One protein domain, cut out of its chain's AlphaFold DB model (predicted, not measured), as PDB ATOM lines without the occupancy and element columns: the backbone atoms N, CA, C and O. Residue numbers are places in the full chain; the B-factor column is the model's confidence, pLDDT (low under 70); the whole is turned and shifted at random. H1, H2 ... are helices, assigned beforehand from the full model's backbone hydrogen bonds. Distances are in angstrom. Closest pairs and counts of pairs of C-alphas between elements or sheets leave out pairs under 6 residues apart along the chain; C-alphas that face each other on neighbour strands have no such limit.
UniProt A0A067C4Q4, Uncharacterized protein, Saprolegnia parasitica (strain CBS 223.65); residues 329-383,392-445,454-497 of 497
ATOM      1  N   THR A 329     113.871  76.968 123.783       69.94
ATOM      2  CA  THR A 329     114.579  76.054 122.870       69.94
ATOM      3  C   THR A 329     116.093  76.257 122.982       69.94
ATOM      4  O   THR A 329     116.682  76.905 122.105       69.94
ATOM      5  N   PRO A 330     116.752  75.808 124.064       62.03
ATOM      6  CA  PRO A 330     118.179  76.032 124.213       62.03
ATOM      7  C   PRO A 330     118.924  75.294 123.093       62.03
ATOM      8  O   PRO A 330     118.538  74.197 122.694       62.03
ATOM      9  N   PHE A 331     119.995  75.901 122.577       69.06
ATOM     10  CA  PHE A 331     120.922  75.321 121.589       69.06
ATOM     11  C   PHE A 331     120.425  75.208 120.135       69.06
ATOM     12  O   PHE A 331     121.257  75.037 119.239       69.06
ATOM     13  N   ALA A 332     119.128  75.373 119.858       77.88
ATOM     14  CA  ALA A 332     118.593  75.310 118.492       77.88
ATOM     15  C   ALA A 332     119.162  76.420 117.585       77.88
ATOM     16  O   ALA A 332     119.529  76.165 116.434       77.88
ATOM     17  N   VAL A 333     119.322  77.637 118.123       86.31
ATOM     18  CA  VAL A 333     119.999  78.735 117.414       86.31
ATOM     19  C   VAL A 333     121.433  78.358 117.111       86.31
ATOM     20  O   VAL A 333     121.839  78.424 115.957       86.31
ATOM     21  N   THR A 334     122.190  77.915 118.114       85.38
ATOM     22  CA  THR A 334     123.594  77.531 117.945       85.38
ATOM     23  C   THR A 334     123.766  76.498 116.832       85.38
ATOM     24  O   THR A 334     124.603  76.706 115.961       85.38
ATOM     25  N   GLY A 335     122.930  75.453 116.785       80.38
ATOM     26  CA  GLY A 335     122.963  74.455 115.709       80.38
ATOM     27  C   GLY A 335     122.734  75.055 114.316       80.38
ATOM     28  O   GLY A 335     123.506  74.805 113.387       80.38
ATOM     29  N   ILE A 336     121.731  75.928 114.172       83.94
ATOM     30  CA  ILE A 336     121.464  76.650 112.914       83.94
ATOM     31  C   ILE A 336     122.646  77.541 112.528       83.94
ATOM     32  O   ILE A 336     123.022  77.600 111.357       83.94
ATOM     33  N   LEU A 337     123.239  78.239 113.498       88.25
ATOM     34  CA  LEU A 337     124.358  79.144 113.264       88.25
ATOM     35  C   LEU A 337     125.652  78.401 112.923       88.25
ATOM     36  O   LEU A 337     126.450  78.930 112.150       88.25
ATOM     37  N   SER A 338     125.872  77.195 113.444       82.94
ATOM     38  CA  SER A 338     127.055  76.382 113.144       82.94
ATOM     39  C   SER A 338     127.078  75.883 111.697       82.94
ATOM     40  O   SER A 338     128.153  75.789 111.101       82.94
ATOM     41  N   ASN A 339     125.916  75.626 111.091       79.88
ATOM     42  CA  ASN A 339     125.824  75.151 109.712       79.88
ATOM     43  C   ASN A 339     125.694  76.328 108.712       79.88
ATOM     44  O   ASN A 339     124.698  77.050 108.742       79.88
ATOM     45  N   PRO A 340     126.635  76.526 107.762       81.75
ATOM     46  CA  PRO A 340     126.606  77.664 106.835       81.75
ATOM     47  C   PRO A 340     125.342  77.762 105.972       81.75
ATOM     48  O   PRO A 340     124.903  78.867 105.646       81.75
ATOM     49  N   VAL A 341     124.757  76.621 105.590       78.06
ATOM     50  CA  VAL A 341     123.540  76.576 104.767       78.06
ATOM     51  C   VAL A 341     122.335  77.008 105.596       78.06
ATOM     52  O   VAL A 341     121.567  77.864 105.153       78.06
ATOM     53  N   LEU A 342     122.197  76.468 106.809       80.38
ATOM     54  CA  LEU A 342     121.103  76.816 107.718       80.38
ATOM     55  C   LEU A 342     121.197  78.276 108.164       80.38
ATOM     56  O   LEU A 342     120.214  79.010 108.079       80.38
ATOM     57  N   ARG A 343     122.400  78.734 108.523       87.75
ATOM     58  CA  ARG A 343     122.681  80.131 108.861       87.75
ATOM     59  C   ARG A 343     122.285  81.084 107.736       87.75
ATOM     60  O   ARG A 343     121.720  82.140 108.010       87.75
ATOM     61  N   LYS A 344     122.536  80.721 106.470       86.50
ATOM     62  CA  LYS A 344     122.097  81.519 105.316       86.50
ATOM     63  C   LYS A 344     120.571  81.603 105.232       86.50
ATOM     64  O   LYS A 344     120.049  82.696 105.059       86.50
ATOM     65  N   LEU A 345     119.862  80.484 105.381       83.88
ATOM     66  CA  LEU A 345     118.394  80.474 105.352       83.88
ATOM     67  C   LEU A 345     117.795  81.320 106.482       83.88
ATOM     68  O   LEU A 345     116.872  82.098 106.249       83.88
ATOM     69  N   PHE A 346     118.356  81.213 107.688       89.75
ATOM     70  CA  PHE A 346     117.964  82.040 108.824       89.75
ATOM     71  C   PHE A 346     118.229  83.530 108.560       89.75
ATOM     72  O   PHE A 346     117.368  84.368 108.817       89.75
ATOM     73  N   ARG A 347     119.379  83.867 107.960       91.56
ATOM     74  CA  ARG A 347     119.700  85.237 107.537       91.56
ATOM     75  C   ARG A 347     118.707  85.774 106.512       91.56
ATOM     76  O   ARG A 347     118.246  86.898 106.676       91.56
ATOM     77  N   ASP A 348     118.379  84.992 105.487       89.38
ATOM     78  CA  ASP A 348     117.428  85.379 104.439       89.38
ATOM     79  C   ASP A 348     116.052  85.693 105.055       89.38
ATOM     80  O   ASP A 348     115.466  86.738 104.766       89.38
ATOM     81  N   TYR A 349     115.587  84.858 105.993       89.25
ATOM     82  CA  TYR A 349     114.373  85.134 106.764       89.25
ATOM     83  C   TYR A 349     114.480  86.431 107.576       89.25
ATOM     84  O   TYR A 349     113.577  87.267 107.542       89.25
ATOM     85  N   MET A 350     115.581  86.625 108.310       91.44
ATOM     86  CA  MET A 350     115.781  87.833 109.112       91.44
ATOM     87  C   MET A 350     115.807  89.090 108.241       91.44
ATOM     88  O   MET A 350     115.226  90.093 108.628       91.44
ATOM     89  N   VAL A 351     116.429  89.055 107.064       91.62
ATOM     90  CA  VAL A 351     116.421  90.188 106.128       91.62
ATOM     91  C   VAL A 351     114.997  90.505 105.674       91.62
ATOM     92  O   VAL A 351     114.624  91.674 105.606       91.62
ATOM     93  N   GLN A 352     114.190  89.479 105.404       88.81
ATOM     94  CA  GLN A 352     112.824  89.645 104.920       88.81
ATOM     95  C   GLN A 352     111.855  90.155 105.998       88.81
ATOM     96  O   GLN A 352     110.999  90.988 105.705       88.81
ATOM     97  N   HIS A 353     111.974  89.665 107.233       88.25
ATOM     98  CA  HIS A 353     110.973  89.895 108.282       88.25
ATOM     99  C   HIS A 353     111.461  90.783 109.436       88.25
ATOM    100  O   HIS A 353     110.651  91.349 110.166       88.25
ATOM    101  N   LEU A 354     112.775  90.906 109.629       91.62
ATOM    102  CA  LEU A 354     113.415  91.516 110.801       91.62
ATOM    103  C   LEU A 354     114.708  92.259 110.418       91.62
ATOM    104  O   LEU A 354     115.721  92.143 111.109       91.62
ATOM    105  N   ALA A 355     114.689  93.023 109.319       90.44
ATOM    106  CA  ALA A 355     115.886  93.634 108.730       90.44
ATOM    107  C   ALA A 355     116.744  94.421 109.741       90.44
ATOM    108  O   ALA A 355     117.966  94.341 109.716       90.44
ATOM    109  N   ALA A 356     116.123  95.127 110.691       90.56
ATOM    110  CA  ALA A 356     116.844  95.876 111.725       90.56
ATOM    111  C   ALA A 356     117.652  94.987 112.697       90.56
ATOM    112  O   ALA A 356     118.600  95.461 113.317       90.56
ATOM    113  N   LYS A 357     117.294  93.703 112.834       93.50
ATOM    114  CA  LYS A 357     117.951  92.742 113.732       93.50
ATOM    115  C   LYS A 357     118.991  91.860 113.037       93.50
ATOM    116  O   LYS A 357     119.670  91.099 113.721       93.50
ATOM    117  N   THR A 358     119.168  91.956 111.716       94.12
ATOM    118  CA  THR A 358     120.169  91.155 110.973       94.12
ATOM    119  C   THR A 358     121.590  91.390 111.469       94.12
ATOM    120  O   THR A 358     122.402  90.469 111.457       94.12
ATOM    121  N   VAL A 359     121.874  92.589 111.983       94.88
ATOM    122  CA  VAL A 359     123.193  92.943 112.517       94.88
ATOM    123  C   VAL A 359     123.613  92.096 113.723       94.88
ATOM    124  O   VAL A 359     124.809  91.910 113.930       94.88
ATOM    125  N   LEU A 360     122.664  91.529 114.479       96.12
ATOM    126  CA  LEU A 360     122.965  90.584 115.562       96.12
ATOM    127  C   LEU A 360     123.641  89.321 115.010       96.12
ATOM    128  O   LEU A 360     124.667  88.877 115.519       96.12
ATOM    129  N   LEU A 361     123.092  88.776 113.920       94.94
ATOM    130  CA  LEU A 361     123.628  87.590 113.257       94.94
ATOM    131  C   LEU A 361     124.994  87.875 112.624       94.94
ATOM    132  O   LEU A 361     125.907  87.051 112.707       94.94
ATOM    133  N   ASP A 362     125.143  89.052 112.023       94.06
ATOM    134  CA  ASP A 362     126.405  89.471 111.412       94.06
ATOM    135  C   ASP A 362     127.495  89.636 112.462       94.06
ATOM    136  O   ASP A 362     128.587  89.099 112.310       94.06
ATOM    137  N   THR A 363     127.165  90.278 113.579       95.88
ATOM    138  CA  THR A 363     128.086  90.449 114.706       95.88
ATOM    139  C   THR A 363     128.538  89.103 115.264       95.88
ATOM    140  O   THR A 363     129.733  88.893 115.454       95.88
ATOM    141  N   TRP A 364     127.610  88.162 115.475       95.69
ATOM    142  CA  TRP A 364     127.965  86.811 115.918       95.69
ATOM    143  C   TRP A 364     128.892  86.107 114.916       95.69
ATOM    144  O   TRP A 364     129.879  85.487 115.317       95.69
ATOM    145  N   THR A 365     128.601  86.238 113.617       93.12
ATOM    146  CA  THR A 365     129.376  85.615 112.531       93.12
ATOM    147  C   THR A 365     130.799  86.172 112.457       93.12
ATOM    148  O   THR A 365     131.744  85.405 112.294       93.12
ATOM    149  N   GLU A 366     130.970  87.483 112.623       93.75
ATOM    150  CA  GLU A 366     132.281  88.139 112.626       93.75
ATOM    151  C   GLU A 366     133.121  87.761 113.852       93.75
ATOM    152  O   GLU A 366     134.308  87.456 113.714       93.75
ATOM    153  N   CYS A 367     132.508  87.696 115.042       94.25
ATOM    154  CA  CYS A 367     133.172  87.194 116.248       94.25
ATOM    155  C   CYS A 367     133.654  85.745 116.068       94.25
ATOM    156  O   CYS A 367     134.777  85.407 116.455       94.25
ATOM    157  N   GLU A 368     132.834  84.898 115.443       91.88
ATOM    158  CA  GLU A 368     133.179  83.499 115.192       91.88
ATOM    159  C   GLU A 368     134.285  83.354 114.141       91.88
ATOM    160  O   GLU A 368     135.217  82.563 114.318       91.88
ATOM    161  N   ALA A 369     134.233  84.156 113.073       89.44
ATOM    162  CA  ALA A 369     135.270  84.204 112.048       89.44
ATOM    163  C   ALA A 369     136.624  84.624 112.642       89.44
ATOM    164  O   ALA A 369     137.636  83.964 112.401       89.44
ATOM    165  N   PHE A 370     136.635  85.666 113.478       92.50
ATOM    166  CA  PHE A 370     137.825  86.108 114.202       92.50
ATOM    167  C   PHE A 370     138.424  84.982 115.065       92.50
ATOM    168  O   PHE A 370     139.618  84.676 114.968       92.50
ATOM    169  N   ARG A 371     137.590  84.304 115.865       91.94
ATOM    170  CA  ARG A 371     138.012  83.180 116.720       91.94
ATOM    171  C   ARG A 371     138.608  82.034 115.900       91.94
ATOM    172  O   ARG A 371     139.669  81.512 116.249       91.94
ATOM    173  N   HIS A 372     137.946  81.647 114.810       87.88
ATOM    174  CA  HIS A 372     138.398  80.570 113.929       87.88
ATOM    175  C   HIS A 372     139.742  80.893 113.264       87.88
ATOM    176  O   HIS A 372     140.648  80.051 113.250       87.88
ATOM    177  N   ASN A 373     139.910  82.128 112.782       85.88
ATOM    178  CA  ASN A 373     141.176  82.602 112.229       85.88
ATOM    179  C   ASN A 373     142.287  82.543 113.286       85.88
ATOM    180  O   ASN A 373     143.376  82.041 113.006       85.88
ATOM    181  N   GLY A 374     142.001  82.972 114.520       85.44
ATOM    182  CA  GLY A 374     142.934  82.891 115.645       85.44
ATOM    183  C   GLY A 374     143.409  81.469 115.955       85.44
ATOM    184  O   GLY A 374     144.608  81.240 116.114       85.44
ATOM    185  N   ILE A 375     142.491  80.501 115.984       84.38
ATOM    186  CA  ILE A 375     142.823  79.084 116.209       84.38
ATOM    187  C   ILE A 375     143.658  78.528 115.054       84.38
ATOM    188  O   ILE A 375     144.667  77.866 115.291       84.38
ATOM    189  N   THR A 376     143.277  78.833 113.813       80.12
ATOM    190  CA  THR A 376     144.004  78.389 112.614       80.12
ATOM    191  C   THR A 376     145.447  78.898 112.628       80.12
ATOM    192  O   THR A 376     146.381  78.138 112.372       80.12
ATOM    193  N   ARG A 377     145.660  80.165 113.012       81.31
ATOM    194  CA  ARG A 377     147.006  80.729 113.196       81.31
ATOM    195  C   ARG A 377     147.797  80.002 114.278       81.31
ATOM    196  O   ARG A 377     148.956  79.660 114.059       81.31
ATOM    197  N   TYR A 378     147.185  79.744 115.433       76.38
ATOM    198  CA  TYR A 378     147.841  79.021 116.526       76.38
ATOM    199  C   TYR A 378     148.271  77.609 116.099       76.38
ATOM    200  O   TYR A 378     149.404  77.197 116.344       76.38
ATOM    201  N   GLN A 379     147.402  76.894 115.381       73.88
ATOM    202  CA  GLN A 379     147.711  75.577 114.823       73.88
ATOM    203  C   GLN A 379     148.869  75.632 113.816       73.88
ATOM    204  O   GLN A 379     149.746  74.771 113.858       73.88
ATOM    205  N   HIS A 380     148.923  76.664 112.969       70.31
ATOM    206  CA  HIS A 380     150.034  76.878 112.038       70.31
ATOM    207  C   HIS A 380     151.366  77.133 112.763       70.31
ATOM    208  O   HIS A 380     152.395  76.593 112.359       70.31
ATOM    209  N   HIS A 381     151.365  77.919 113.846       68.38
ATOM    210  CA  HIS A 381     152.568  78.139 114.659       68.38
ATOM    211  C   HIS A 381     153.121  76.841 115.261       68.38
ATOM    212  O   HIS A 381     154.337  76.693 115.366       68.38
ATOM    213  N   ILE A 382     152.249  75.905 115.641       68.50
ATOM    214  CA  ILE A 382     152.647  74.614 116.218       68.50
ATOM    215  C   ILE A 382     153.076  73.619 115.136       68.50
ATOM    216  O   ILE A 382     154.004  72.842 115.356       68.50
ATOM    217  N   ASN A 383     152.412  73.615 113.978       64.62
ATOM    218  CA  ASN A 383     152.675  72.645 112.922       64.62
ATOM    219  C   ASN A 383     152.708  73.290 111.522       64.62
ATOM    220  O   ASN A 383     151.732  73.204 110.770       64.62
ATOM    221  N   ARG A 392     147.369  84.394 104.854       58.56
ATOM    222  CA  ARG A 392     148.350  85.162 105.631       58.56
ATOM    223  C   ARG A 392     147.732  86.502 106.013       58.56
ATOM    224  O   ARG A 392     148.133  87.534 105.495       58.56
ATOM    225  N   SER A 393     146.703  86.455 106.862       67.38
ATOM    226  CA  SER A 393     146.246  87.646 107.586       67.38
ATOM    227  C   SER A 393     147.362  88.045 108.548       67.38
ATOM    228  O   SER A 393     147.797  87.213 109.347       67.38
ATOM    229  N   THR A 394     147.887  89.261 108.411       78.19
ATOM    230  CA  THR A 394     148.963  89.759 109.280       78.19
ATOM    231  C   THR A 394     148.403  90.128 110.652       78.19
ATOM    232  O   THR A 394     147.209  90.404 110.783       78.19
ATOM    233  N   ALA A 395     149.240  90.229 111.692       80.62
ATOM    234  CA  ALA A 395     148.759  90.702 112.998       80.62
ATOM    235  C   ALA A 395     148.084  92.079 112.912       80.62
ATOM    236  O   ALA A 395     147.148  92.368 113.657       80.62
ATOM    237  N   ARG A 396     148.512  92.924 111.966       81.94
ATOM    238  CA  ARG A 396     147.862  94.206 111.686       81.94
ATOM    239  C   ARG A 396     146.423  94.027 111.204       81.94
ATOM    240  O   ARG A 396     145.552  94.730 111.711       81.94
ATOM    241  N   ASP A 397     146.195  93.134 110.248       84.06
ATOM    242  CA  ASP A 397     144.866  92.890 109.675       84.06
ATOM    243  C   ASP A 397     143.901  92.372 110.750       84.06
ATOM    244  O   ASP A 397     142.762  92.824 110.850       84.06
ATOM    245  N   GLU A 398     144.392  91.510 111.640       86.50
ATOM    246  CA  GLU A 398     143.617  90.968 112.760       86.50
ATOM    247  C   GLU A 398     143.217  92.036 113.782       86.50
ATOM    248  O   GLU A 398     142.074  92.075 114.234       86.50
ATOM    249  N   TRP A 399     144.127  92.945 114.134       89.75
ATOM    250  CA  TRP A 399     143.786  94.054 115.027       89.75
ATOM    251  C   TRP A 399     142.841  95.077 114.371       89.75
ATOM    252  O   TRP A 399     142.034  95.688 115.074       89.75
ATOM    253  N   GLU A 400     142.875  95.253 113.045       88.81
ATOM    254  CA  GLU A 400     141.847  96.035 112.334       88.81
ATOM    255  C   GLU A 400     140.488  95.311 112.319       88.81
ATOM    256  O   GLU A 400     139.444  95.960 112.445       88.81
ATOM    257  N   HIS A 401     140.465  93.974 112.259       91.50
ATOM    258  CA  HIS A 401     139.227  93.200 112.421       91.50
ATOM    259  C   HIS A 401     138.631  93.382 113.823       91.50
ATOM    260  O   HIS A 401     137.458  93.737 113.942       91.50
ATOM    261  N   VAL A 402     139.453  93.283 114.877       94.06
ATOM    262  CA  VAL A 402     139.063  93.585 116.273       94.06
ATOM    263  C   VAL A 402     138.456  94.983 116.391       94.06
ATOM    264  O   VAL A 402     137.394  95.155 116.991       94.06
ATOM    265  N   LYS A 403     139.096  95.992 115.792       93.00
ATOM    266  CA  LYS A 403     138.593  97.372 115.771       93.00
ATOM    267  C   LYS A 403     137.234  97.478 115.079       93.00
ATOM    268  O   LYS A 403     136.365  98.199 115.560       93.00
ATOM    269  N   THR A 404     137.050  96.766 113.971       94.06
ATOM    270  CA  THR A 404     135.788  96.753 113.217       94.06
ATOM    271  C   THR A 404     134.671  96.145 114.063       94.06
ATOM    272  O   THR A 404     133.603  96.743 114.196       94.06
ATOM    273  N   ILE A 405     134.934  95.013 114.723       96.12
ATOM    274  CA  ILE A 405     133.986  94.389 115.655       96.12
ATOM    275  C   ILE A 405     133.614  95.376 116.774       96.12
ATOM    276  O   ILE A 405     132.438  95.688 116.956       96.12
ATOM    277  N   LEU A 406     134.614  95.945 117.457       95.69
ATOM    278  CA  LEU A 406     134.426  96.857 118.591       95.69
ATOM    279  C   LEU A 406     133.676  98.149 118.254       95.69
ATOM    280  O   LEU A 406     132.860  98.608 119.052       95.69
ATOM    281  N   LEU A 407     134.003  98.784 117.128       94.06
ATOM    282  CA  LEU A 407     133.526 100.134 116.816       94.06
ATOM    283  C   LEU A 407     132.281 100.148 115.929       94.06
ATOM    284  O   LEU A 407     131.564 101.147 115.928       94.06
ATOM    285  N   GLN A 408     132.016  99.070 115.189       94.75
ATOM    286  CA  GLN A 408     130.902  99.004 114.246       94.75
ATOM    287  C   GLN A 408     129.867  97.957 114.651       94.75
ATOM    288  O   GLN A 408     128.699  98.300 114.835       94.75
ATOM    289  N   TYR A 409     130.278  96.699 114.815       95.81
ATOM    290  CA  TYR A 409     129.340  95.593 115.017       95.81
ATOM    291  C   TYR A 409     128.715  95.580 116.414       95.81
ATOM    292  O   TYR A 409     127.494  95.492 116.533       95.81
ATOM    293  N   LEU A 410     129.514  95.739 117.475       95.94
ATOM    294  CA  LEU A 410     128.991  95.708 118.847       95.94
ATOM    295  C   LEU A 410     128.019  96.866 119.145       95.94
ATOM    296  O   LEU A 410     126.915  96.587 119.617       95.94
ATOM    297  N   PRO A 411     128.311  98.137 118.792       95.31
ATOM    298  CA  PRO A 411     127.352  99.224 118.992       95.31
ATOM    299  C   PRO A 411     126.073  99.051 118.166       95.31
ATOM    300  O   PRO A 411     124.985  99.417 118.609       95.31
ATOM    301  N   ALA A 412     126.181  98.497 116.954       94.31
ATOM    302  CA  ALA A 412     125.013  98.208 116.132       94.31
ATOM    303  C   ALA A 412     124.174  97.057 116.714       94.31
ATOM    304  O   ALA A 412     122.947  97.133 116.693       94.31
ATOM    305  N   SER A 413     124.812  96.047 117.310       94.75
ATOM    306  CA  SER A 413     124.132  94.972 118.042       94.75
ATOM    307  C   SER A 413     123.395  95.471 119.280       94.75
ATOM    308  O   SER A 413     122.250  95.080 119.495       94.75
ATOM    309  N   GLN A 414     123.986  96.391 120.048       94.94
ATOM    310  CA  GLN A 414     123.295  97.033 121.174       94.94
ATOM    311  C   GLN A 414     122.033  97.769 120.704       94.94
ATOM    312  O   GLN A 414     120.960  97.590 121.273       94.94
ATOM    313  N   LYS A 415     122.116  98.520 119.594       93.94
ATOM    314  CA  LYS A 415     120.943  99.176 118.981       93.94
ATOM    315  C   LYS A 415     119.881  98.185 118.495       93.94
ATOM    316  O   LYS A 415     118.705  98.531 118.463       93.94
ATOM    317  N   ALA A 416     120.284  96.974 118.118       93.38
ATOM    318  CA  ALA A 416     119.381  95.897 117.719       93.38
ATOM    319  C   ALA A 416     118.788  95.109 118.907       93.38
ATOM    320  O   ALA A 416     117.968  94.212 118.686       93.38
ATOM    321  N   GLY A 417     119.156  95.466 120.144       92.00
ATOM    322  CA  GLY A 417     118.596  94.918 121.380       92.00
ATOM    323  C   GLY A 417     119.478  93.899 122.105       92.00
ATOM    324  O   GLY A 417     118.954  93.174 122.939       92.00
ATOM    325  N   ALA A 418     120.778  93.804 121.795       94.62
ATOM    326  CA  ALA A 418     121.700  92.979 122.579       94.62
ATOM    327  C   ALA A 418     122.154  93.696 123.860       94.62
ATOM    328  O   ALA A 418     122.747  94.775 123.800       94.62
ATOM    329  N   GLU A 419     121.932  93.065 125.011       94.50
ATOM    330  CA  GLU A 419     122.438  93.520 126.309       94.50
ATOM    331  C   GLU A 419     123.866  93.004 126.514       94.50
ATOM    332  O   GLU A 419     124.077  91.890 126.986       94.50
ATOM    333  N   LEU A 420     124.856  93.799 126.097       94.00
ATOM    334  CA  LEU A 420     126.270  93.437 126.225       94.00
ATOM    335  C   LEU A 420     126.812  93.850 127.598       94.00
ATOM    336  O   LEU A 420     126.641  94.999 128.002       94.00
ATOM    337  N   SER A 421     127.514  92.940 128.275       94.69
ATOM    338  CA  SER A 421     128.217  93.218 129.535       94.69
ATOM    339  C   SER A 421     129.241  94.352 129.380       94.69
ATOM    340  O   SER A 421     130.237  94.207 128.666       94.69
ATOM    341  N   ASP A 422     129.034  95.471 130.086       92.62
ATOM    342  CA  ASP A 422     129.960  96.617 130.077       92.62
ATOM    343  C   ASP A 422     131.371  96.211 130.530       92.62
ATOM    344  O   ASP A 422     132.367  96.645 129.955       92.62
ATOM    345  N   VAL A 423     131.459  95.296 131.502       95.19
ATOM    346  CA  VAL A 423     132.733  94.766 132.006       95.19
ATOM    347  C   VAL A 423     133.495  94.030 130.903       95.19
ATOM    348  O   VAL A 423     134.688  94.262 130.710       95.19
ATOM    349  N   ASP A 424     132.826  93.152 130.153       93.75
ATOM    350  CA  ASP A 424     133.481  92.381 129.093       93.75
ATOM    351  C   ASP A 424     133.801  93.263 127.871       93.75
ATOM    352  O   ASP A 424     134.834  93.081 127.216       93.75
ATOM    353  N   MET A 425     132.970  94.275 127.602       94.44
ATOM    354  CA  MET A 425     133.244  95.308 126.600       94.44
ATOM    355  C   MET A 425     134.506  96.111 126.944       94.44
ATOM    356  O   MET A 425     135.345  96.341 126.066       94.44
ATOM    357  N   ASP A 426     134.681  96.494 128.207       94.00
ATOM    358  CA  ASP A 426     135.860  97.224 128.680       94.00
ATOM    359  C   ASP A 426     137.134  96.382 128.626       94.00
ATOM    360  O   ASP A 426     138.192  96.899 128.251       94.00
ATOM    361  N   VAL A 427     137.050  95.074 128.895       94.44
ATOM    362  CA  VAL A 427     138.168  94.139 128.677       94.44
ATOM    363  C   VAL A 427     138.599  94.156 127.208       94.44
ATOM    364  O   VAL A 427     139.789  94.307 126.912       94.44
ATOM    365  N   CYS A 428     137.645  94.076 126.275       94.06
ATOM    366  CA  CYS A 428     137.946  94.096 124.844       94.06
ATOM    367  C   CYS A 428     138.576  95.430 124.400       94.06
ATOM    368  O   CYS A 428     139.558  95.437 123.650       94.06
ATOM    369  N   ARG A 429     138.049  96.565 124.886       94.88
ATOM    370  CA  ARG A 429     138.596  97.906 124.605       94.88
ATOM    371  C   ARG A 429     140.005  98.064 125.166       94.88
ATOM    372  O   ARG A 429     140.888  98.549 124.460       94.88
ATOM    373  N   THR A 430     140.225  97.640 126.408       93.31
ATOM    374  CA  THR A 430     141.521  97.756 127.086       93.31
ATOM    375  C   THR A 430     142.592  96.957 126.352       93.31
ATOM    376  O   THR A 430     143.636  97.515 126.022       93.31
ATOM    377  N   ALA A 431     142.299  95.703 125.988       89.88
ATOM    378  CA  ALA A 431     143.211  94.863 125.213       89.88
ATOM    379  C   ALA A 431     143.593  95.503 123.864       89.88
ATOM    380  O   ALA A 431     144.765  95.517 123.481       89.88
ATOM    381  N   PHE A 432     142.619  96.091 123.157       90.88
ATOM    382  CA  PHE A 432     142.873  96.810 121.909       90.88
ATOM    383  C   PHE A 432     143.761  98.049 122.119       90.88
ATOM    384  O   PHE A 432     144.738  98.249 121.392       90.88
ATOM    385  N   HIS A 433     143.463  98.877 123.124       90.00
ATOM    386  CA  HIS A 433     144.237 100.086 123.421       90.00
ATOM    387  C   HIS A 433     145.672  99.782 123.864       90.00
ATOM    388  O   HIS A 433     146.609 100.445 123.406       90.00
ATOM    389  N   GLU A 434     145.859  98.773 124.714       86.44
ATOM    390  CA  GLU A 434     147.177  98.341 125.174       86.44
ATOM    391  C   GLU A 434     148.034  97.851 124.003       86.44
ATOM    392  O   GLU A 434     149.185  98.269 123.860       86.44
ATOM    393  N   SER A 435     147.457  97.078 123.077       82.19
ATOM    394  CA  SER A 435     148.161  96.667 121.862       82.19
ATOM    395  C   SER A 435     148.572  97.853 120.983       82.19
ATOM    396  O   SER A 435     149.680  97.852 120.444       82.19
ATOM    397  N   GLN A 436     147.720  98.871 120.819       81.38
ATOM    398  CA  GLN A 436     148.068 100.069 120.042       81.38
ATOM    399  C   GLN A 436     149.222 100.845 120.691       81.38
ATOM    400  O   GLN A 436     150.122 101.325 119.995       81.38
ATOM    401  N   LYS A 437     149.229 100.936 122.027       79.69
ATOM    402  CA  LYS A 437     150.324 101.538 122.796       79.69
ATOM    403  C   LYS A 437     151.618 100.740 122.629       79.69
ATOM    404  O   LYS A 437     152.639 101.328 122.284       79.69
ATOM    405  N   ASN A 438     151.565  99.420 122.794       77.38
ATOM    406  CA  ASN A 438     152.726  98.537 122.664       77.38
ATOM    407  C   ASN A 438     153.309  98.569 121.250       77.38
ATOM    408  O   ASN A 438     154.522  98.649 121.093       77.38
ATOM    409  N   ARG A 439     152.464  98.619 120.215       70.94
ATOM    410  CA  ARG A 439     152.910  98.782 118.826       70.94
ATOM    411  C   ARG A 439     153.624 100.115 118.600       70.94
ATOM    412  O   ARG A 439     154.664 100.140 117.952       70.94
ATOM    413  N   ARG A 440     153.091 101.220 119.134       71.06
ATOM    414  CA  ARG A 440     153.743 102.541 119.059       71.06
ATOM    415  C   ARG A 440     155.097 102.555 119.768       71.06
ATOM    416  O   ARG A 440     156.035 103.142 119.241       71.06
ATOM    417  N   LEU A 441     155.189 101.904 120.928       66.81
ATOM    418  CA  LEU A 441     156.437 101.756 121.679       66.81
ATOM    419  C   LEU A 441     157.444 100.872 120.933       66.81
ATOM    420  O   LEU A 441     158.598 101.260 120.821       66.81
ATOM    421  N   SER A 442     157.008  99.750 120.353       65.31
ATOM    422  CA  SER A 442     157.860  98.859 119.552       65.31
ATOM    423  C   SER A 442     158.430  99.568 118.323       65.31
ATOM    424  O   SER A 442     159.632  99.527 118.106       65.31
ATOM    425  N   ILE A 443     157.600 100.309 117.576       63.84
ATOM    426  CA  ILE A 443     158.049 101.118 116.426       63.84
ATOM    427  C   ILE A 443     159.076 102.178 116.857       63.84
ATOM    428  O   ILE A 443     159.985 102.501 116.100       63.84
ATOM    429  N   ALA A 444     158.945 102.726 118.069       61.00
ATOM    430  CA  ALA A 444     159.905 103.680 118.621       61.00
ATOM    431  C   ALA A 444     161.201 103.022 119.138       61.00
ATOM    432  O   ALA A 444     162.175 103.733 119.374       61.00
ATOM    433  N   MET A 445     161.215 101.697 119.329       63.78
ATOM    434  CA  MET A 445     162.316 100.932 119.928       63.78
ATOM    435  C   MET A 445     163.050  99.999 118.949       63.78
ATOM    436  O   MET A 445     164.049  99.402 119.354       63.78
ATOM    437  N   GLU A 454     155.086  89.553 116.167       60.69
ATOM    438  CA  GLU A 454     153.756  89.996 115.750       60.69
ATOM    439  C   GLU A 454     152.736  89.519 116.801       60.69
ATOM    440  O   GLU A 454     152.234  88.400 116.741       60.69
ATOM    441  N   ASN A 455     152.475  90.327 117.832       77.00
ATOM    442  CA  ASN A 455     151.540  89.967 118.898       77.00
ATOM    443  C   ASN A 455     150.096  89.953 118.360       77.00
ATOM    444  O   ASN A 455     149.470  91.005 118.198       77.00
ATOM    445  N   TYR A 456     149.583  88.765 118.036       83.50
ATOM    446  CA  TYR A 456     148.207  88.562 117.586       83.50
ATOM    447  C   TYR A 456     147.210  88.712 118.747       83.50
ATOM    448  O   TYR A 456     147.505  88.295 119.868       83.50
ATOM    449  N   PRO A 457     145.997  89.239 118.497       88.75
ATOM    450  CA  PRO A 457     144.957  89.270 119.518       88.75
ATOM    451  C   PRO A 457     144.528  87.847 119.909       88.75
ATOM    452  O   PRO A 457     144.511  86.937 119.074       88.75
ATOM    453  N   SER A 458     144.149  87.663 121.180       89.38
ATOM    454  CA  SER A 458     143.652  86.377 121.686       89.38
ATOM    455  C   SER A 458     142.419  85.917 120.893       89.38
ATOM    456  O   SER A 458     141.480  86.704 120.753       89.38
ATOM    457  N   PRO A 459     142.340  84.644 120.452       90.44
ATOM    458  CA  PRO A 459     141.166  84.118 119.752       90.44
ATOM    459  C   PRO A 459     139.876  84.194 120.579       90.44
ATOM    460  O   PRO A 459     138.780  84.154 120.029       90.44
ATOM    461  N   HIS A 460     139.989  84.285 121.906       93.12
ATOM    462  CA  HIS A 460     138.852  84.298 122.826       93.12
ATOM    463  C   HIS A 460     138.459  85.700 123.295       93.12
ATOM    464  O   HIS A 460     137.609  85.814 124.174       93.12
ATOM    465  N   LEU A 461     139.037  86.755 122.705       94.25
ATOM    466  CA  LEU A 461     138.801  88.143 123.112       94.25
ATOM    467  C   LEU A 461     137.307  88.482 123.214       94.25
ATOM    468  O   LEU A 461     136.876  89.041 124.213       94.25
ATOM    469  N   PHE A 462     136.512  88.071 122.224       95.56
ATOM    470  CA  PHE A 462     135.075  88.361 122.163       95.56
ATOM    471  C   PHE A 462     134.174  87.233 122.674       95.56
ATOM    472  O   PHE A 462     132.959  87.354 122.571       95.56
ATOM    473  N   TYR A 463     134.723  86.142 123.219       92.88
ATOM    474  CA  TYR A 463     133.950  84.930 123.530       92.88
ATOM    475  C   TYR A 463     132.737  85.197 124.438       92.88
ATOM    476  O   TYR A 463     131.648  84.682 124.201       92.88
ATOM    477  N   ARG A 464     132.909  86.043 125.461       93.00
ATOM    478  CA  ARG A 464     131.826  86.399 126.390       93.00
ATOM    479  C   ARG A 464     130.772  87.287 125.736       93.00
ATOM    480  O   ARG A 464     129.593  86.965 125.779       93.00
ATOM    481  N   VAL A 465     131.210  88.331 125.035       93.81
ATOM    482  CA  VAL A 465     130.323  89.246 124.298       93.81
ATOM    483  C   VAL A 465     129.530  88.499 123.217       93.81
ATOM    484  O   VAL A 465     128.354  88.768 122.992       93.81
ATOM    485  N   GLN A 466     130.145  87.512 122.564       93.00
ATOM    486  CA  GLN A 466     129.491  86.656 121.576       93.00
ATOM    487  C   GLN A 466     128.338  85.841 122.187       93.00
ATOM    488  O   GLN A 466     127.330  85.627 121.512       93.00
ATOM    489  N   HIS A 467     128.453  85.416 123.449       92.44
ATOM    490  CA  HIS A 467     127.384  84.717 124.163       92.44
ATOM    491  C   HIS A 467     126.188  85.640 124.452       92.44
ATOM    492  O   HIS A 467     125.040  85.212 124.338       92.44
ATOM    493  N   ASP A 468     126.431  86.913 124.766       94.31
ATOM    494  CA  ASP A 468     125.358  87.901 124.949       94.31
ATOM    495  C   ASP A 468     124.612  88.165 123.630       94.31
ATOM    496  O   ASP A 468     123.380  88.188 123.589       94.31
ATOM    497  N   VAL A 469     125.345  88.271 122.513       95.12
ATOM    498  CA  VAL A 469     124.744  88.384 121.170       95.12
ATOM    499  C   VAL A 469     123.930  87.133 120.818       95.12
ATOM    500  O   VAL A 469     122.844  87.249 120.250       95.12
ATOM    501  N   LEU A 470     124.424  85.940 121.166       93.56
ATOM    502  CA  LEU A 470     123.701  84.683 120.959       93.56
ATOM    503  C   LEU A 470     122.381  84.660 121.740       93.56
ATOM    504  O   LEU A 470     121.346  84.338 121.160       93.56
ATOM    505  N   ARG A 471     122.388  85.082 123.008       91.69
ATOM    506  CA  ARG A 471     121.164  85.197 123.815       91.69
ATOM    507  C   ARG A 471     120.154  86.153 123.173       91.69
ATOM    508  O   ARG A 471     118.978  85.821 123.053       91.69
ATOM    509  N   ALA A 472     120.610  87.304 122.678       93.50
ATOM    510  CA  ALA A 472     119.745  88.260 121.983       93.50
ATOM    511  C   ALA A 472     119.134  87.682 120.687       93.50
ATOM    512  O   ALA A 472     117.995  88.006 120.328       93.50
ATOM    513  N   LEU A 473     119.870  86.811 119.984       94.12
ATOM    514  CA  LEU A 473     119.355  86.059 118.835       94.12
ATOM    515  C   LEU A 473     118.279  85.046 119.253       94.12
ATOM    516  O   LEU A 473     117.236  84.977 118.596       94.12
ATOM    517  N   GLU A 474     118.513  84.306 120.340       90.38
ATOM    518  CA  GLU A 474     117.591  83.311 120.904       90.38
ATOM    519  C   GLU A 474     116.271  83.936 121.368       90.38
ATOM    520  O   GLU A 474     115.197  83.478 120.979       90.38
ATOM    521  N   GLU A 475     116.331  85.009 122.152       87.75
ATOM    522  CA  GLU A 475     115.148  85.643 122.742       87.75
ATOM    523  C   GLU A 475     114.375  86.519 121.745       87.75
ATOM    524  O   GLU A 475     113.173  86.747 121.904       87.75
ATOM    525  N   GLY A 476     115.042  87.004 120.695       90.19
ATOM    526  CA  GLY A 476     114.462  87.903 119.706       90.19
ATOM    527  C   GLY A 476     114.174  87.215 118.366       90.19
ATOM    528  O   GLY A 476     113.108  86.612 118.204       90.19
ATOM    529  N   PRO A 477     115.050  87.371 117.354       91.69
ATOM    530  CA  PRO A 477     114.815  86.879 115.998       91.69
ATOM    531  C   PRO A 477     114.442  85.406 115.890       91.69
ATOM    532  O   PRO A 477     113.595  85.061 115.069       91.69
ATOM    533  N   PHE A 478     115.030  84.540 116.713       89.31
ATOM    534  CA  PHE A 478     114.772  83.113 116.613       89.31
ATOM    535  C   PHE A 478     113.356  82.722 117.042       89.31
ATOM    536  O   PHE A 478     112.694  81.962 116.341       89.31
ATOM    537  N   ARG A 479     112.826  83.313 118.118       85.88
ATOM    538  CA  ARG A 479     111.417  83.115 118.501       85.88
ATOM    539  C   ARG A 479     110.450  83.511 117.389       85.88
ATOM    540  O   ARG A 479     109.494  82.798 117.113       85.88
ATOM    541  N   HIS A 480     110.727  84.626 116.714       86.06
ATOM    542  CA  HIS A 480     109.924  85.077 115.574       86.06
ATOM    543  C   HIS A 480     110.073  84.147 114.372       86.06
ATOM    544  O   HIS A 480     109.129  83.968 113.612       86.06
ATOM    545  N   PHE A 481     111.259  83.577 114.177       86.75
ATOM    546  CA  PHE A 481     111.532  82.610 113.125       86.75
ATOM    547  C   PHE A 481     110.762  81.305 113.318       86.75
ATOM    548  O   PHE A 481     110.157  80.815 112.367       86.75
ATOM    549  N   ILE A 482     110.723  80.785 114.544       83.31
ATOM    550  CA  ILE A 482     109.897  79.630 114.903       83.31
ATOM    551  C   ILE A 482     108.410  79.963 114.701       83.31
ATOM    552  O   ILE A 482     107.740  79.314 113.899       83.31
ATOM    553  N   ALA A 483     107.918  81.043 115.322       81.56
ATOM    554  CA  ALA A 483     106.509  81.441 115.246       81.56
ATOM    555  C   ALA A 483     106.025  81.710 113.807       81.56
ATOM    556  O   ALA A 483     104.879  81.430 113.461       81.56
ATOM    557  N   GLY A 484     106.904  82.228 112.943       78.94
ATOM    558  CA  GLY A 484     106.632  82.470 111.526       78.94
ATOM    559  C   GLY A 484     106.695  81.224 110.638       78.94
ATOM    560  O   GLY A 484     106.695  81.368 109.418       78.94
ATOM    561  N   LYS A 485     106.790  80.014 111.212       75.19
ATOM    562  CA  LYS A 485     107.044  78.745 110.499       75.19
ATOM    563  C   LYS A 485     108.354  78.731 109.702       75.19
ATOM    564  O   LYS A 485     108.563  77.839 108.881       75.19
ATOM    565  N   GLY A 486     109.260  79.679 109.941       74.88
ATOM    566  CA  GLY A 486     110.548  79.752 109.258       74.88
ATOM    567  C   GLY A 486     111.397  78.510 109.522       74.88
ATOM    568  O   GLY A 486     112.058  78.007 108.614       74.88
ATOM    569  N   TYR A 487     111.308  77.951 110.732       75.00
ATOM    570  CA  TYR A 487     111.968  76.688 111.059       75.00
ATOM    571  C   TYR A 487     111.432  75.525 110.206       75.00
ATOM    572  O   TYR A 487     112.206  74.804 109.581       75.00
ATOM    573  N   MET A 488     110.110  75.420 110.051       74.44
ATOM    574  CA  MET A 488     109.491  74.417 109.179       74.44
ATOM    575  C   MET A 488     109.879  74.611 107.704       74.44
ATOM    576  O   MET A 488     110.089  73.632 106.997       74.44
ATOM    577  N   MET A 489     110.091  75.854 107.249       72.81
ATOM    578  CA  MET A 489     110.660  76.117 105.919       72.81
ATOM    579  C   MET A 489     112.098  75.593 105.774       72.81
ATOM    580  O   MET A 489     112.468  75.137 104.689       72.81
ATOM    581  N   ILE A 490     112.921  75.653 106.830       72.88
ATOM    582  CA  ILE A 490     114.260  75.043 106.834       72.88
ATOM    583  C   ILE A 490     114.147  73.524 106.716       72.88
ATOM    584  O   ILE A 490     114.803  72.939 105.849       72.88
ATOM    585  N   VAL A 491     113.305  72.909 107.550       72.94
ATOM    586  CA  VAL A 491     113.074  71.460 107.572       72.94
ATOM    587  C   VAL A 491     112.594  70.982 106.201       72.94
ATOM    588  O   VAL A 491     113.237  70.128 105.592       72.94
ATOM    589  N   ASP A 492     111.554  71.605 105.642       73.75
ATOM    590  CA  ASP A 492     111.028  71.264 104.317       73.75
ATOM    591  C   ASP A 492     112.093  71.402 103.220       73.75
ATOM    592  O   ASP A 492     112.229  70.529 102.363       73.75
ATOM    593  N   ARG A 493     112.890  72.479 103.232       70.88
ATOM    594  CA  ARG A 493     113.885  72.736 102.179       70.88
ATOM    595  C   ARG A 493     115.090  71.796 102.244       70.88
ATOM    596  O   ARG A 493     115.718  71.568 101.209       70.88
ATOM    597  N   MET A 494     115.428  71.296 103.429       67.44
ATOM    598  CA  MET A 494     116.589  70.431 103.660       67.44
ATOM    599  C   MET A 494     116.248  68.940 103.617       67.44
ATOM    600  O   MET A 494     117.079  68.153 103.173       67.44
ATOM    601  N   ILE A 495     115.048  68.544 104.052       66.62
ATOM    602  CA  ILE A 495     114.599  67.145 104.022       66.62
ATOM    603  C   ILE A 495     114.090  66.758 102.628       66.62
ATOM    604  O   ILE A 495     114.339  65.638 102.189       66.62
ATOM    605  N   ARG A 496     113.447  67.677 101.888       55.66
ATOM    606  CA  ARG A 496     112.992  67.418 100.505       55.66
ATOM    607  C   ARG A 496     114.107  67.515  99.447       55.66
ATOM    608  O   ARG A 496     113.821  67.374  98.261       55.66
ATOM    609  N   ARG A 497     115.355  67.777  99.851       48.66
ATOM    610  CA  ARG A 497     116.562  67.756  99.003       48.66
ATOM    611  C   ARG A 497     117.491  66.609  99.405       48.66
ATOM    612  O   ARG A 497     118.221  66.146  98.505       48.66
TER     613      ARG A 497
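This is residues 329 to 383, 392 to 445 and 454 to 497 of the 497 residues of an uncharacterized protein of Saprolegnia parasitica (strain CBS 223.65) (UniProt A0A067C4Q4). The longest helix, H3, runs through the middle, with H4 folded beside it and H5 beside H4, while H6 crosses the earlier part of H3. H1 and H2 pack on H6 and H7 on H2 at one end; at the other, residues 440 to 445 of H5 stick out. The printed part has 153 residues, seven named helices, H1 to H7 in order, and no named strand: all helix. It is only just compact, close to loose, with a radius of gyration of the C-alphas of 17.6 A, and spans 61 by 36 by 24 A.

Start at H1, residues 332 to 338, which touches H2, residues 340 to 353, only at the corner, C-alphas 337 and 343 being closest at 4.8 A. Next, H2 and H3, residues 355 to 382, form a hairpin at 22 degrees; the closest C-alphas, 350 and 358, are 5.8 A apart. H3, with residues 357 to 370 alone, touches H4, residues 395 to 415, opposite ways at a shallow tilt of 24 degrees, closest at C-alphas 360 and 413, 5.2 A. H4 and H5, residues 422 to 445, form a hairpin, closest at C-alphas 406 and 429, 7.4 A. H6, residues 463 to 483, has a kink of 35 degrees near residue 473; H3 touches it with residues 357 to 367 alone, at a steep tilt of 41 degrees, closest at C-alphas 364 and 466, 5.9 A. H7, residues 486 to 495, touches H2, closest at C-alphas 345 and 490, 7.0 A. Every O i to N i+4 pair is within hydrogen-bond range in H1, H2, H5 and H7, against 21 of 24 in H3 and 15 of 17 in both H4 and H6.

Find C-alpha 332, where H1 begins, at (118.593, 75.310, 118.492). H3 is 42.1 A long, H5 34.2 A, H4 29.7 A and H6 28.9 A; H7 ends at C-alpha 495, (114.599, 67.145, 104.022).

Residues 384 to 391 and 446 to 453 are not printed, leaving gaps of 15.1 A and 14.5 A between C-alphas. Of the links printed whole, none is long. Look for pLDDT under 70 in 18 residues, among them 441 to 445 and 494 to 497.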